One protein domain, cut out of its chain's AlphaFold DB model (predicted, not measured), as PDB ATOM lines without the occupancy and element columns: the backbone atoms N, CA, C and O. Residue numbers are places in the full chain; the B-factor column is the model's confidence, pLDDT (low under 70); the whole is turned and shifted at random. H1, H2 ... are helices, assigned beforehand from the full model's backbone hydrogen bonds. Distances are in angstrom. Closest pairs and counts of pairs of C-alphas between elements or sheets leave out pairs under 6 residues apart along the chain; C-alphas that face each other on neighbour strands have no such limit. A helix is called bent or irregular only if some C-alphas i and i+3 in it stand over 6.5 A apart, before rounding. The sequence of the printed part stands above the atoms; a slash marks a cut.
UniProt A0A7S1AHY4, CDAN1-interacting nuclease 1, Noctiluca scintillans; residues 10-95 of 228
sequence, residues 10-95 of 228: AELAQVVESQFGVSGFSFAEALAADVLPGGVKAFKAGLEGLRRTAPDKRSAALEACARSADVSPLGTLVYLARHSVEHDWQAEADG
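AT A GLANCE: This is residues 10 to 95 of the 228 residues of the protein "CDAN1-interacting nuclease 1" of Noctiluca scintillans (UniProt A0A7S1AHY4). Helices H2, H3 and H4 pack on H5a, the short core arm of the bent helix H5; H1 packs on the beginning of H2, and the second arm, H5b, turns away along the end of H3. The printed part has 86 residues with five named helices, H1 to H5, and is all helix. It is compact: radius of gyration of the C-alphas 12.6 A, spans 35 by 28 by 21 A.

IN THESE COORDINATES: H1, residues 10 to 19, begins at C-alpha 10 (-130.607, 232.217, 26.421). H2 is residues 24 to 35; H3, residues 39 to 51, is 18.9 A long. H4, residues 55 to 68, 20.3 A, is irregular: C-alphas 56 and 59 are 7.8 A apart. H5, residues 73 to 93, assigned as one helix by its hydrogen bonds, is bent, C-alphas 80 and 83 being 7.5 A apart; its arms are H5a, 73 to 80, and H5b, 83 to 93.

HOW THE PARTS SIT: H2 and H3 form a hairpin, closest C-alphas Ala 33 and Gly 39, 4.1 A. H5a touches H2 at a shallow tilt of 12 degrees, opposite ways, closest C-alphas Gly 24 and Leu 80, 4.6 A. Not every O i to N i+4 pair is within hydrogen-bond range in H2, 6 of 8, and H4, 8 of 10.

THE WHOLE: The printed part has no cut; its four links are tight. Residues under pLDDT 70 include 15 to 24.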
ATOM      1  N   ALA A  10    -130.800 230.902  27.030       73.31
ATOM      2  CA  ALA A  10    -130.607 232.217  26.421       73.31
ATOM      3  C   ALA A  10    -129.269 232.332  25.670       73.31
ATOM      4  O   ALA A  10    -129.234 232.833  24.548       73.31
ATOM      5  N   GLU A  11    -128.183 231.821  26.252       79.69
ATOM      6  CA  GLU A  11    -126.863 231.784  25.610       79.69
ATOM      7  C   GLU A  11    -126.879 230.836  24.407       79.69
ATOM      8  O   GLU A  11    -126.395 231.166  23.325       79.69
ATOM      9  N   LEU A  12    -127.527 229.679  24.565       74.31
ATOM     10  CA  LEU A  12    -127.717 228.722  23.486       74.31
ATOM     11  C   LEU A  12    -128.566 229.313  22.351       74.31
ATOM     12  O   LEU A  12    -128.206 229.136  21.192       74.31
ATOM     13  N   ALA A  13    -129.640 230.049  22.659       66.81
ATOM     14  CA  ALA A  13    -130.445 230.755  21.660       66.81
ATOM     15  C   ALA A  13    -129.589 231.752  20.874       66.81
ATOM     16  O   ALA A  13    -129.569 231.712  19.647       66.81
ATOM     17  N   GLN A  14    -128.816 232.581  21.583       70.56
ATOM     18  CA  GLN A  14    -127.946 233.577  20.969       70.56
ATOM     19  C   GLN A  14    -126.922 232.925  20.035       70.56
ATOM     20  O   GLN A  14    -126.756 233.377  18.905       70.56
ATOM     21  N   VAL A  15    -126.256 231.852  20.466       67.81
ATOM     22  CA  VAL A  15    -125.255 231.142  19.654       67.81
ATOM     23  C   VAL A  15    -125.896 230.443  18.452       67.81
ATOM     24  O   VAL A  15    -125.397 230.569  17.336       67.81
ATOM     25  N   VAL A  16    -127.006 229.731  18.644       63.25
ATOM     26  CA  VAL A  16    -127.690 228.988  17.572       63.25
ATOM     27  C   VAL A  16    -128.225 229.930  16.495       63.25
ATOM     28  O   VAL A  16    -128.007 229.695  15.306       63.25
ATOM     29  N   GLU A  17    -128.876 231.016  16.898       58.19
ATOM     30  CA  GLU A  17    -129.496 231.951  15.962       58.19
ATOM     31  C   GLU A  17    -128.449 232.813  15.245       58.19
ATOM     32  O   GLU A  17    -128.547 233.000  14.033       58.19
ATOM     33  N   SER A  18    -127.411 233.288  15.949       52.59
ATOM     34  CA  SER A  18    -126.407 234.192  15.361       52.59
ATOM     35  C   SER A  18    -125.255 233.489  14.644       52.59
ATOM     36  O   SER A  18    -124.793 233.988  13.620       52.59
ATOM     37  N   GLN A  19    -124.771 232.352  15.154       53.91
ATOM     38  CA  GLN A  19    -123.579 231.687  14.611       53.91
ATOM     39  C   GLN A  19    -123.926 230.561  13.644       53.91
ATOM     40  O   GLN A  19    -123.204 230.348  12.672       53.91
ATOM     41  N   PHE A  20    -125.021 229.840  13.896       48.00
ATOM     42  CA  PHE A  20    -125.437 228.729  13.040       48.00
ATOM     43  C   PHE A  20    -126.521 229.125  12.032       48.00
ATOM     44  O   PHE A  20    -126.747 228.382  11.079       48.00
ATOM     45  N   GLY A  21    -127.186 230.272  12.211       44.75
ATOM     46  CA  GLY A  21    -128.246 230.733  11.306       44.75
ATOM     47  C   GLY A  21    -129.448 229.783  11.246       44.75
ATOM     48  O   GLY A  21    -130.192 229.772  10.266       44.75
ATOM     49  N   VAL A  22    -129.629 228.952  12.277       51.69
ATOM     50  CA  VAL A  22    -130.731 227.992  12.382       51.69
ATOM     51  C   VAL A  22    -131.766 228.562  13.342       51.69
ATOM     52  O   VAL A  22    -131.425 229.017  14.430       51.69
ATOM     53  N   SER A  23    -133.048 228.514  12.970       62.94
ATOM     54  CA  SER A  23    -134.117 228.913  13.898       62.94
ATOM     55  C   SER A  23    -134.080 228.059  15.169       62.94
ATOM     56  O   SER A  23    -133.929 226.833  15.090       62.94
ATOM     57  N   GLY A  24    -134.302 228.676  16.332       66.12
ATOM     58  CA  GLY A  24    -134.330 227.954  17.604       66.12
ATOM     59  C   GLY A  24    -135.332 226.788  17.624       66.12
ATOM     60  O   GLY A  24    -135.050 225.754  18.223       66.12
ATOM     61  N   PHE A  25    -136.432 226.867  16.857       70.31
ATOM     62  CA  PHE A  25    -137.346 225.736  16.631       70.31
ATOM     63  C   PHE A  25    -136.671 224.538  15.950       70.31
ATOM     64  O   PHE A  25    -136.814 223.408  16.408       70.31
ATOM     65  N   SER A  26    -135.956 224.771  14.847       64.00
ATOM     66  CA  SER A  26    -135.340 223.705  14.045       64.00
ATOM     67  C   SER A  26    -134.235 223.002  14.830       64.00
ATOM     68  O   SER A  26    -134.151 221.774  14.850       64.00
ATOM     69  N   PHE A  27    -133.443 223.788  15.555       69.19
ATOM     70  CA  PHE A  27    -132.422 223.266  16.451       69.19
ATOM     71  C   PHE A  27    -133.031 222.475  17.617       69.19
ATOM     72  O   PHE A  27    -132.572 221.375  17.930       69.19
ATOM     73  N   ALA A  28    -134.109 222.986  18.218       73.12
ATOM     74  CA  ALA A  28    -134.804 222.299  19.298       73.12
ATOM     75  C   ALA A  28    -135.457 220.981  18.844       73.12
ATOM     76  O   ALA A  28    -135.401 219.988  19.567       73.12
ATOM     77  N   GLU A  29    -136.036 220.942  17.640       76.06
ATOM     78  CA  GLU A  29    -136.622 219.723  17.072       76.06
ATOM     79  C   GLU A  29    -135.556 218.647  16.825       76.06
ATOM     80  O   GLU A  29    -135.785 217.486  17.164       76.06
ATOM     81  N   ALA A  30    -134.392 219.027  16.287       73.75
ATOM     82  CA  ALA A  30    -133.282 218.104  16.064       73.75
ATOM     83  C   ALA A  30    -132.765 217.507  17.384       73.75
ATOM     84  O   ALA A  30    -132.621 216.293  17.497       73.75
ATOM     85  N   LEU A  31    -132.568 218.344  18.410       80.19
ATOM     86  CA  LEU A  31    -132.099 217.889  19.722       80.19
ATOM     87  C   LEU A  31    -133.133 217.063  20.486       80.19
ATOM     88  O   LEU A  31    -132.754 216.207  21.283       80.19
ATOM     89  N   ALA A  32    -134.429 217.298  20.268       81.69
ATOM     90  CA  ALA A  32    -135.489 216.625  21.012       81.69
ATOM     91  C   ALA A  32    -135.379 215.096  20.945       81.69
ATOM     92  O   ALA A  32    -135.648 214.440  21.948       81.69
ATOM     93  N   ALA A  33    -134.976 214.538  19.798       76.88
ATOM     94  CA  ALA A  33    -134.780 213.098  19.621       76.88
ATOM     95  C   ALA A  33    -133.683 212.521  20.533       76.88
ATOM     96  O   ALA A  33    -133.815 211.390  20.991       76.88
ATOM     97  N   ASP A  34    -132.655 213.315  20.834       80.69
ATOM     98  CA  ASP A  34    -131.475 212.881  21.582       80.69
ATOM     99  C   ASP A  34    -131.591 213.140  23.090       80.69
ATOM    100  O   ASP A  34    -130.960 212.452  23.892       80.69
ATOM    101  N   VAL A  35    -132.362 214.159  23.496       83.69
ATOM    102  CA  VAL A  35    -132.329 214.677  24.879       83.69
ATOM    103  C   VAL A  35    -133.633 214.499  25.653       83.69
ATOM    104  O   VAL A  35    -133.639 214.683  26.872       83.69
ATOM    105  N   LEU A  36    -134.738 214.142  24.987       86.38
ATOM    106  CA  LEU A  36    -136.027 213.904  25.637       86.38
ATOM    107  C   LEU A  36    -136.398 212.413  25.617       86.38
ATOM    108  O   LEU A  36    -136.428 211.819  24.541       86.38
ATOM    109  N   PRO A  37    -136.836 211.824  26.748       84.25
ATOM    110  CA  PRO A  37    -137.344 210.446  26.787       84.25
ATOM    111  C   PRO A  37    -138.519 210.161  25.831       84.25
ATOM    112  O   PRO A  37    -138.733 209.023  25.433       84.25
ATOM    113  N   GLY A  38    -139.289 211.189  25.450       83.44
ATOM    114  CA  GLY A  38    -140.375 211.099  24.462       83.44
ATOM    115  C   GLY A  38    -140.045 211.723  23.102       83.44
ATOM    116  O   GLY A  38    -140.952 211.951  22.294       83.44
ATOM    117  N   GLY A  39    -138.773 212.044  22.860       88.12
ATOM    118  CA  GLY A  39    -138.278 212.574  21.598       88.12
ATOM    119  C   GLY A  39    -138.986 213.848  21.124       88.12
ATOM    120  O   GLY A  39    -139.529 214.647  21.895       88.12
ATOM    121  N   VAL A  40    -139.080 213.976  19.801       79.19
ATOM    122  CA  VAL A  40    -139.801 215.056  19.103       79.19
ATOM    123  C   VAL A  40    -141.279 215.143  19.515       79.19
ATOM    124  O   VAL A  40    -141.859 216.228  19.513       79.19
ATOM    125  N   LYS A  41    -141.911 214.021  19.890       85.94
ATOM    126  CA  LYS A  41    -143.319 214.005  20.315       85.94
ATOM    127  C   LYS A  41    -143.511 214.764  21.630       85.94
ATOM    128  O   LYS A  41    -144.440 215.563  21.726       85.94
ATOM    129  N   ALA A  42    -142.631 214.552  22.609       88.06
ATOM    130  CA  ALA A  42    -142.663 215.279  23.878       88.06
ATOM    131  C   ALA A  42    -142.401 216.779  23.681       88.06
ATOM    132  O   ALA A  42    -143.127 217.605  24.231       88.06
ATOM    133  N   PHE A  43    -141.432 217.130  22.831       87.62
ATOM    134  CA  PHE A  43    -141.155 218.521  22.465       87.62
ATOM    135  C   PHE A  43    -142.378 219.220  21.847       87.62
ATOM    136  O   PHE A  43    -142.779 220.293  22.297       87.62
ATOM    137  N   LYS A  44    -143.031 218.583  20.865       83.62
ATOM    138  CA  LYS A  44    -144.235 219.132  20.220       83.62
ATOM    139  C   LYS A  44    -145.405 219.294  21.182       83.62
ATOM    140  O   LYS A  44    -146.111 220.288  21.089       83.62
ATOM    141  N   ALA A  45    -145.591 218.355  22.111       88.12
ATOM    142  CA  ALA A  45    -146.619 218.470  23.141       88.12
ATOM    143  C   ALA A  45    -146.363 219.666  24.076       88.12
ATOM    144  O   ALA A  45    -147.299 220.393  24.400       88.12
ATOM    145  N   GLY A  46    -145.102 219.909  24.456       86.94
ATOM    146  CA  GLY A  46    -144.717 221.084  25.244       86.94
ATOM    147  C   GLY A  46    -145.001 222.402  24.517       86.94
ATOM    148  O   GLY A  46    -145.607 223.304  25.093       86.94
ATOM    149  N   LEU A  47    -144.645 222.490  23.231       85.12
ATOM    150  CA  LEU A  47    -144.942 223.666  22.405       85.12
ATOM    151  C   LEU A  47    -146.437 223.902  22.207       85.12
ATOM    152  O   LEU A  47    -146.888 225.043  22.227       85.12
ATOM    153  N   GLU A  48    -147.206 222.834  22.025       86.00
ATOM    154  CA  GLU A  48    -148.659 222.914  21.890       86.00
ATOM    155  C   GLU A  48    -149.319 223.450  23.170       86.00
ATOM    156  O   GLU A  48    -150.263 224.236  23.096       86.00
ATOM    157  N   GLY A  49    -148.787 223.081  24.341       86.62
ATOM    158  CA  GLY A  49    -149.203 223.655  25.620       86.62
ATOM    159  C   GLY A  49    -149.013 225.170  25.663       86.62
ATOM    160  O   GLY A  49    -149.920 225.882  26.090       86.62
ATOM    161  N   LEU A  50    -147.881 225.666  25.149       86.88
ATOM    162  CA  LEU A  50    -147.646 227.103  25.022       86.88
ATOM    163  C   LEU A  50    -148.623 227.721  24.012       86.88
ATOM    164  O   LEU A  50    -149.354 228.626  24.392       86.88
ATOM    165  N   ARG A  51    -148.740 227.192  22.786       83.75
ATOM    166  CA  ARG A  51    -149.621 227.725  21.721       83.75
ATOM    167  C   ARG A  51    -151.066 227.954  22.149       83.75
ATOM    168  O   ARG A  51    -151.653 228.964  21.776       83.75
ATOM    169  N   ARG A  52    -151.626 227.048  22.952       88.69
ATOM    170  CA  ARG A  52    -153.024 227.104  23.423       88.69
ATOM    171  C   ARG A  52    -153.285 228.152  24.506       88.69
ATOM    172  O   ARG A  52    -154.405 228.236  25.008       88.69
ATOM    173  N   THR A  53    -152.280 228.931  24.892       91.12
ATOM    174  CA  THR A  53    -152.447 229.999  25.878       91.12
ATOM    175  C   THR A  53    -153.418 231.062  25.356       91.12
ATOM    176  O   THR A  53    -153.242 231.607  24.262       91.12
ATOM    177  N   ALA A  54    -154.428 231.372  26.173       88.62
ATOM    178  CA  ALA A  54    -155.410 232.411  25.887       88.62
ATOM    179  C   ALA A  54    -154.730 233.781  25.651       88.62
ATOM    180  O   ALA A  54    -153.721 234.059  26.310       88.62
ATOM    181  N   PRO A  55    -155.249 234.634  24.744       87.44
ATOM    182  CA  PRO A  55    -154.610 235.897  24.360       87.44
ATOM    183  C   PRO A  55    -154.188 236.793  25.529       87.44
ATOM    184  O   PRO A  55    -153.067 237.297  25.542       87.44
ATOM    185  N   ASP A  56    -155.036 236.912  26.551       91.69
ATOM    186  CA  ASP A  56    -154.814 237.706  27.767       91.69
ATOM    187  C   ASP A  56    -153.660 237.191  28.649       91.69
ATOM    188  O   ASP A  56    -153.161 237.915  29.507       91.69
ATOM    189  N   LYS A  57    -153.201 235.952  28.432       93.69
ATOM    190  CA  LYS A  57    -152.179 235.275  29.250       93.69
ATOM    191  C   LYS A  57    -150.855 235.043  28.523       93.69
ATOM    192  O   LYS A  57    -149.923 234.513  29.129       93.69
ATOM    193  N   ARG A  58    -150.743 235.425  27.248       91.12
ATOM    194  CA  ARG A  58    -149.578 235.117  26.394       91.12
ATOM    195  C   ARG A  58    -148.268 235.671  26.947       91.12
ATOM    196  O   ARG A  58    -147.304 234.917  27.059       91.12
ATOM    197  N   SER A  59    -148.246 236.931  27.382       89.94
ATOM    198  CA  SER A  59    -147.043 237.544  27.969       89.94
ATOM    199  C   SER A  59    -146.584 236.809  29.231       89.94
ATOM    200  O   SER A  59    -145.426 236.411  29.331       89.94
ATOM    201  N   ALA A  60    -147.508 236.521  30.154       91.44
ATOM    202  CA  ALA A  60    -147.200 235.780  31.376       91.44
ATOM    203  C   ALA A  60    -146.709 234.346  31.088       91.44
ATOM    204  O   ALA A  60    -145.844 233.827  31.798       91.44
ATOM    205  N   ALA A  61    -147.231 233.707  30.038       91.25
ATOM    206  CA  ALA A  61    -146.792 232.382  29.613       91.25
ATOM    207  C   ALA A  61    -145.377 232.389  29.014       91.25
ATOM    208  O   ALA A  61    -144.605 231.474  29.299       91.25
ATOM    209  N   LEU A  62    -144.999 233.424  28.254       88.00
ATOM    210  CA  LEU A  62    -143.622 233.588  27.764       88.00
ATOM    211  C   LEU A  62    -142.639 233.815  28.910       88.00
ATOM    212  O   LEU A  62    -141.572 233.205  28.936       88.00
ATOM    213  N   GLU A  63    -143.009 234.622  29.901       90.62
ATOM    214  CA  GLU A  63    -142.179 234.805  31.092       90.62
ATOM    215  C   GLU A  63    -142.023 233.501  31.890       90.62
ATOM    216  O   GLU A  63    -140.931 233.176  32.355       90.62
ATOM    217  N   ALA A  64    -143.097 232.721  32.041       90.25
ATOM    218  CA  ALA A  64    -143.039 231.411  32.686       90.25
ATOM    219  C   ALA A  64    -142.178 230.416  31.891       90.25
ATOM    220  O   ALA A  64    -141.419 229.639  32.478       90.25
ATOM    221  N   CYS A  65    -142.245 230.470  30.561       89.00
ATOM    222  CA  CYS A  65    -141.371 229.713  29.673       89.00
ATOM    223  C   CYS A  65    -139.898 230.099  29.884       89.00
ATOM    224  O   CYS A  65    -139.068 229.215  30.067       89.00
ATOM    225  N   ALA A  66    -139.578 231.394  29.970       86.94
ATOM    226  CA  ALA A  66    -138.219 231.864  30.246       86.94
ATOM    227  C   ALA A  66    -137.712 231.410  31.623       86.94
ATOM    228  O   ALA A  66    -136.607 230.888  31.731       86.94
ATOM    229  N   ARG A  67    -138.541 231.513  32.671       87.88
ATOM    230  CA  ARG A  67    -138.184 231.043  34.025       87.88
ATOM    231  C   ARG A  67    -137.957 229.531  34.104       87.88
ATOM    232  O   ARG A  67    -137.219 229.074  34.968       87.88
ATOM    233  N   SER A  68    -138.601 228.752  33.237       86.00
ATOM    234  CA  SER A  68    -138.462 227.290  33.207       86.00
ATOM    235  C   SER A  68    -137.412 226.791  32.208       86.00
ATOM    236  O   SER A  68    -137.160 225.583  32.153       86.00
ATOM    237  N   ALA A  69    -136.771 227.695  31.460       86.88
ATOM    238  CA  ALA A  69    -135.889 227.357  30.347       86.88
ATOM    239  C   ALA A  69    -134.667 226.527  30.772       86.88
ATOM    240  O   ALA A  69    -134.287 225.599  30.066       86.88
ATOM    241  N   ASP A  70    -134.108 226.783  31.953       86.31
ATOM    242  CA  ASP A  70    -132.914 226.079  32.451       86.31
ATOM    243  C   ASP A  70    -133.241 224.962  33.459       86.31
ATOM    244  O   ASP A  70    -132.359 224.244  33.928       86.31
ATOM    245  N   VAL A  71    -134.525 224.779  33.789       87.31
ATOM    246  CA  VAL A  71    -134.980 223.816  34.808       87.31
ATOM    247  C   VAL A  71    -135.023 222.391  34.257       87.31
ATOM    248  O   VAL A  71    -134.814 221.420  34.986       87.31
ATOM    249  N   SER A  72    -135.310 222.234  32.963       89.25
ATOM    250  CA  SER A  72    -135.397 220.920  32.327       89.25
ATOM    251  C   SER A  72    -135.034 220.976  30.844       89.25
ATOM    252  O   SER A  72    -135.271 222.002  30.207       89.25
ATOM    253  N   PRO A  73    -134.570 219.854  30.251       88.50
ATOM    254  CA  PRO A  73    -134.358 219.752  28.808       88.50
ATOM    255  C   PRO A  73    -135.577 220.176  27.984       88.50
ATOM    256  O   PRO A  73    -135.436 220.863  26.981       88.50
ATOM    257  N   LEU A  74    -136.789 219.809  28.418       91.06
ATOM    258  CA  LEU A  74    -138.015 220.214  27.730       91.06
ATOM    259  C   LEU A  74    -138.216 221.734  27.793       91.06
ATOM    260  O   LEU A  74    -138.540 222.335  26.774       91.06
ATOM    261  N   GLY A  75    -137.989 222.344  28.960       89.69
ATOM    262  CA  GLY A  75    -138.052 223.795  29.143       89.69
ATOM    263  C   GLY A  75    -137.080 224.534  28.225       89.69
ATOM    264  O   GLY A  75    -137.487 225.471  27.543       89.69
ATOM    265  N   THR A  76    -135.838 224.051  28.119       87.50
ATOM    266  CA  THR A  76    -134.818 224.625  27.228       87.50
ATOM    267  C   THR A  76    -135.277 224.581  25.777       87.50
ATOM    268  O   THR A  76    -135.260 225.593  25.084       87.50
ATOM    269  N   LEU A  77    -135.738 223.418  25.310       85.62
ATOM    270  CA  LEU A  77    -136.163 223.246  23.922       85.62
ATOM    271  C   LEU A  77    -137.407 224.080  23.591       85.62
ATOM    272  O   LEU A  77    -137.462 224.698  22.530       85.62
ATOM    273  N   VAL A  78    -138.391 224.144  24.495       87.00
ATOM    274  CA  VAL A  78    -139.580 224.996  24.319       87.00
ATOM    275  C   VAL A  78    -139.185 226.473  24.290       87.00
ATOM    276  O   VAL A  78    -139.665 227.201  23.425       87.00
ATOM    277  N   TYR A  79    -138.266 226.904  25.159       86.62
ATOM    278  CA  TYR A  79    -137.743 228.267  25.156       86.62
ATOM    279  C   TYR A  79    -137.047 228.614  23.839       86.62
ATOM    280  O   TYR A  79    -137.332 229.661  23.264       86.62
ATOM    281  N   LEU A  80    -136.183 227.743  23.310       79.62
ATOM    282  CA  LEU A  80    -135.534 227.957  22.008       79.62
ATOM    283  C   LEU A  80    -136.556 228.100  20.872       79.62
ATOM    284  O   LEU A  80    -136.362 228.863  19.934       79.62
ATOM    285  N   ALA A  81    -137.678 227.394  20.961       79.44
ATOM    286  CA  ALA A  81    -138.726 227.404  19.951       79.44
ATOM    287  C   ALA A  81    -139.816 228.476  20.163       79.44
ATOM    288  O   ALA A  81    -140.721 228.584  19.330       79.44
ATOM    289  N   ARG A  82    -139.744 229.278  21.237       83.00
ATOM    290  CA  ARG A  82    -140.794 230.233  21.647       83.00
ATOM    291  C   ARG A  82    -141.162 231.245  20.561       83.00
ATOM    292  O   ARG A  82    -142.341 231.516  20.368       83.00
ATOM    293  N   HIS A  83    -140.186 231.699  19.776       72.75
ATOM    294  CA  HIS A  83    -140.414 232.661  18.699       72.75
ATOM    295  C   HIS A  83    -141.328 232.112  17.592       72.75
ATOM    296  O   HIS A  83    -142.069 232.873  16.977       72.75
ATOM    297  N   SER A  84    -141.361 230.788  17.379       68.38
ATOM    298  CA  SER A  84    -142.355 230.180  16.484       68.38
ATOM    299  C   SER A  84    -143.774 230.322  17.031       68.38
ATOM    300  O   SER A  84    -144.699 230.463  16.243       68.38
ATOM    301  N   VAL A  85    -143.955 230.261  18.352       70.81
ATOM    302  CA  VAL A  85    -145.266 230.405  18.998       70.81
ATOM    303  C   VAL A  85    -145.698 231.869  19.027       70.81
ATOM    304  O   VAL A  85    -146.855 232.167  18.753       70.81
ATOM    305  N   GLU A  86    -144.766 232.788  19.282       68.06
ATOM    306  CA  GLU A  86    -145.013 234.229  19.174       68.06
ATOM    307  C   GLU A  86    -145.464 234.623  17.764       68.06
ATOM    308  O   GLU A  86    -146.435 235.362  17.624       68.06
ATOM    309  N   HIS A  87    -144.827 234.074  16.725       60.75
ATOM    310  CA  HIS A  87    -145.239 234.289  15.338       60.75
ATOM    311  C   HIS A  87    -146.649 233.736  15.058       60.75
ATOM    312  O   HIS A  87    -147.449 234.404  14.406       60.75
ATOM    313  N   ASP A  88    -146.981 232.541  15.563       63.91
ATOM    314  CA  ASP A  88    -148.328 231.962  15.429       63.91
ATOM    315  C   ASP A  88    -149.390 232.865  16.097       63.91
ATOM    316  O   ASP A  88    -150.464 233.099  15.542       63.91
ATOM    317  N   TRP A  89    -149.081 233.432  17.266       75.12
ATOM    318  CA  TRP A  89    -149.967 234.352  17.983       75.12
ATOM    319  C   TRP A  89    -150.112 235.722  17.328       75.12
ATOM    320  O   TRP A  89    -151.200 236.295  17.388       75.12
ATOM    321  N   GLN A  90    -149.038 236.249  16.738       60.00
ATOM    322  CA  GLN A  90    -149.076 237.479  15.948       60.00
ATOM    323  C   GLN A  90    -149.972 237.288  14.723       60.00
ATOM    324  O   GLN A  90    -150.865 238.096  14.503       60.00
ATOM    325  N   ALA A  91    -149.836 236.166  14.009       54.56
ATOM    326  CA  ALA A  91    -150.702 235.839  12.875       54.56
ATOM    327  C   ALA A  91    -152.195 235.750  13.260       54.56
ATOM    328  O   ALA A  91    -153.061 236.149  12.481       54.56
ATOM    329  N   GLU A  92    -152.505 235.260  14.464       63.28
ATOM    330  CA  GLU A  92    -153.873 235.225  14.999       63.28
ATOM    331  C   GLU A  92    -154.390 236.620  15.399       63.28
ATOM    332  O   GLU A  92    -155.540 236.952  15.113       63.28
ATOM    333  N   ALA A  93    -153.554 237.441  16.047       57.62
ATOM    334  CA  ALA A  93    -153.911 238.782  16.524       57.62
ATOM    335  C   ALA A  93    -154.056 239.803  15.386       57.62
ATOM    336  O   ALA A  93    -154.964 240.634  15.421       57.62
ATOM    337  N   ASP A  94    -153.219 239.693  14.353       53.22
ATOM    338  CA  ASP A  94    -153.282 240.510  13.138       53.22
ATOM    339  C   ASP A  94    -154.490 240.152  12.259       53.22
ATOM    340  O   ASP A  94    -154.683 240.743  11.194       53.22
ATOM    341  N   GLY A  95    -155.308 239.180  12.687       45.16
ATOM    342  CA  GLY A  95    -156.575 238.838  12.063       45.16
ATOM    343  C   GLY A  95    -156.439 238.667  10.558       45.16
ATOM    344  O   GLY A  95    -157.192 239.285   9.816       45.16
TER     345      GLY A  95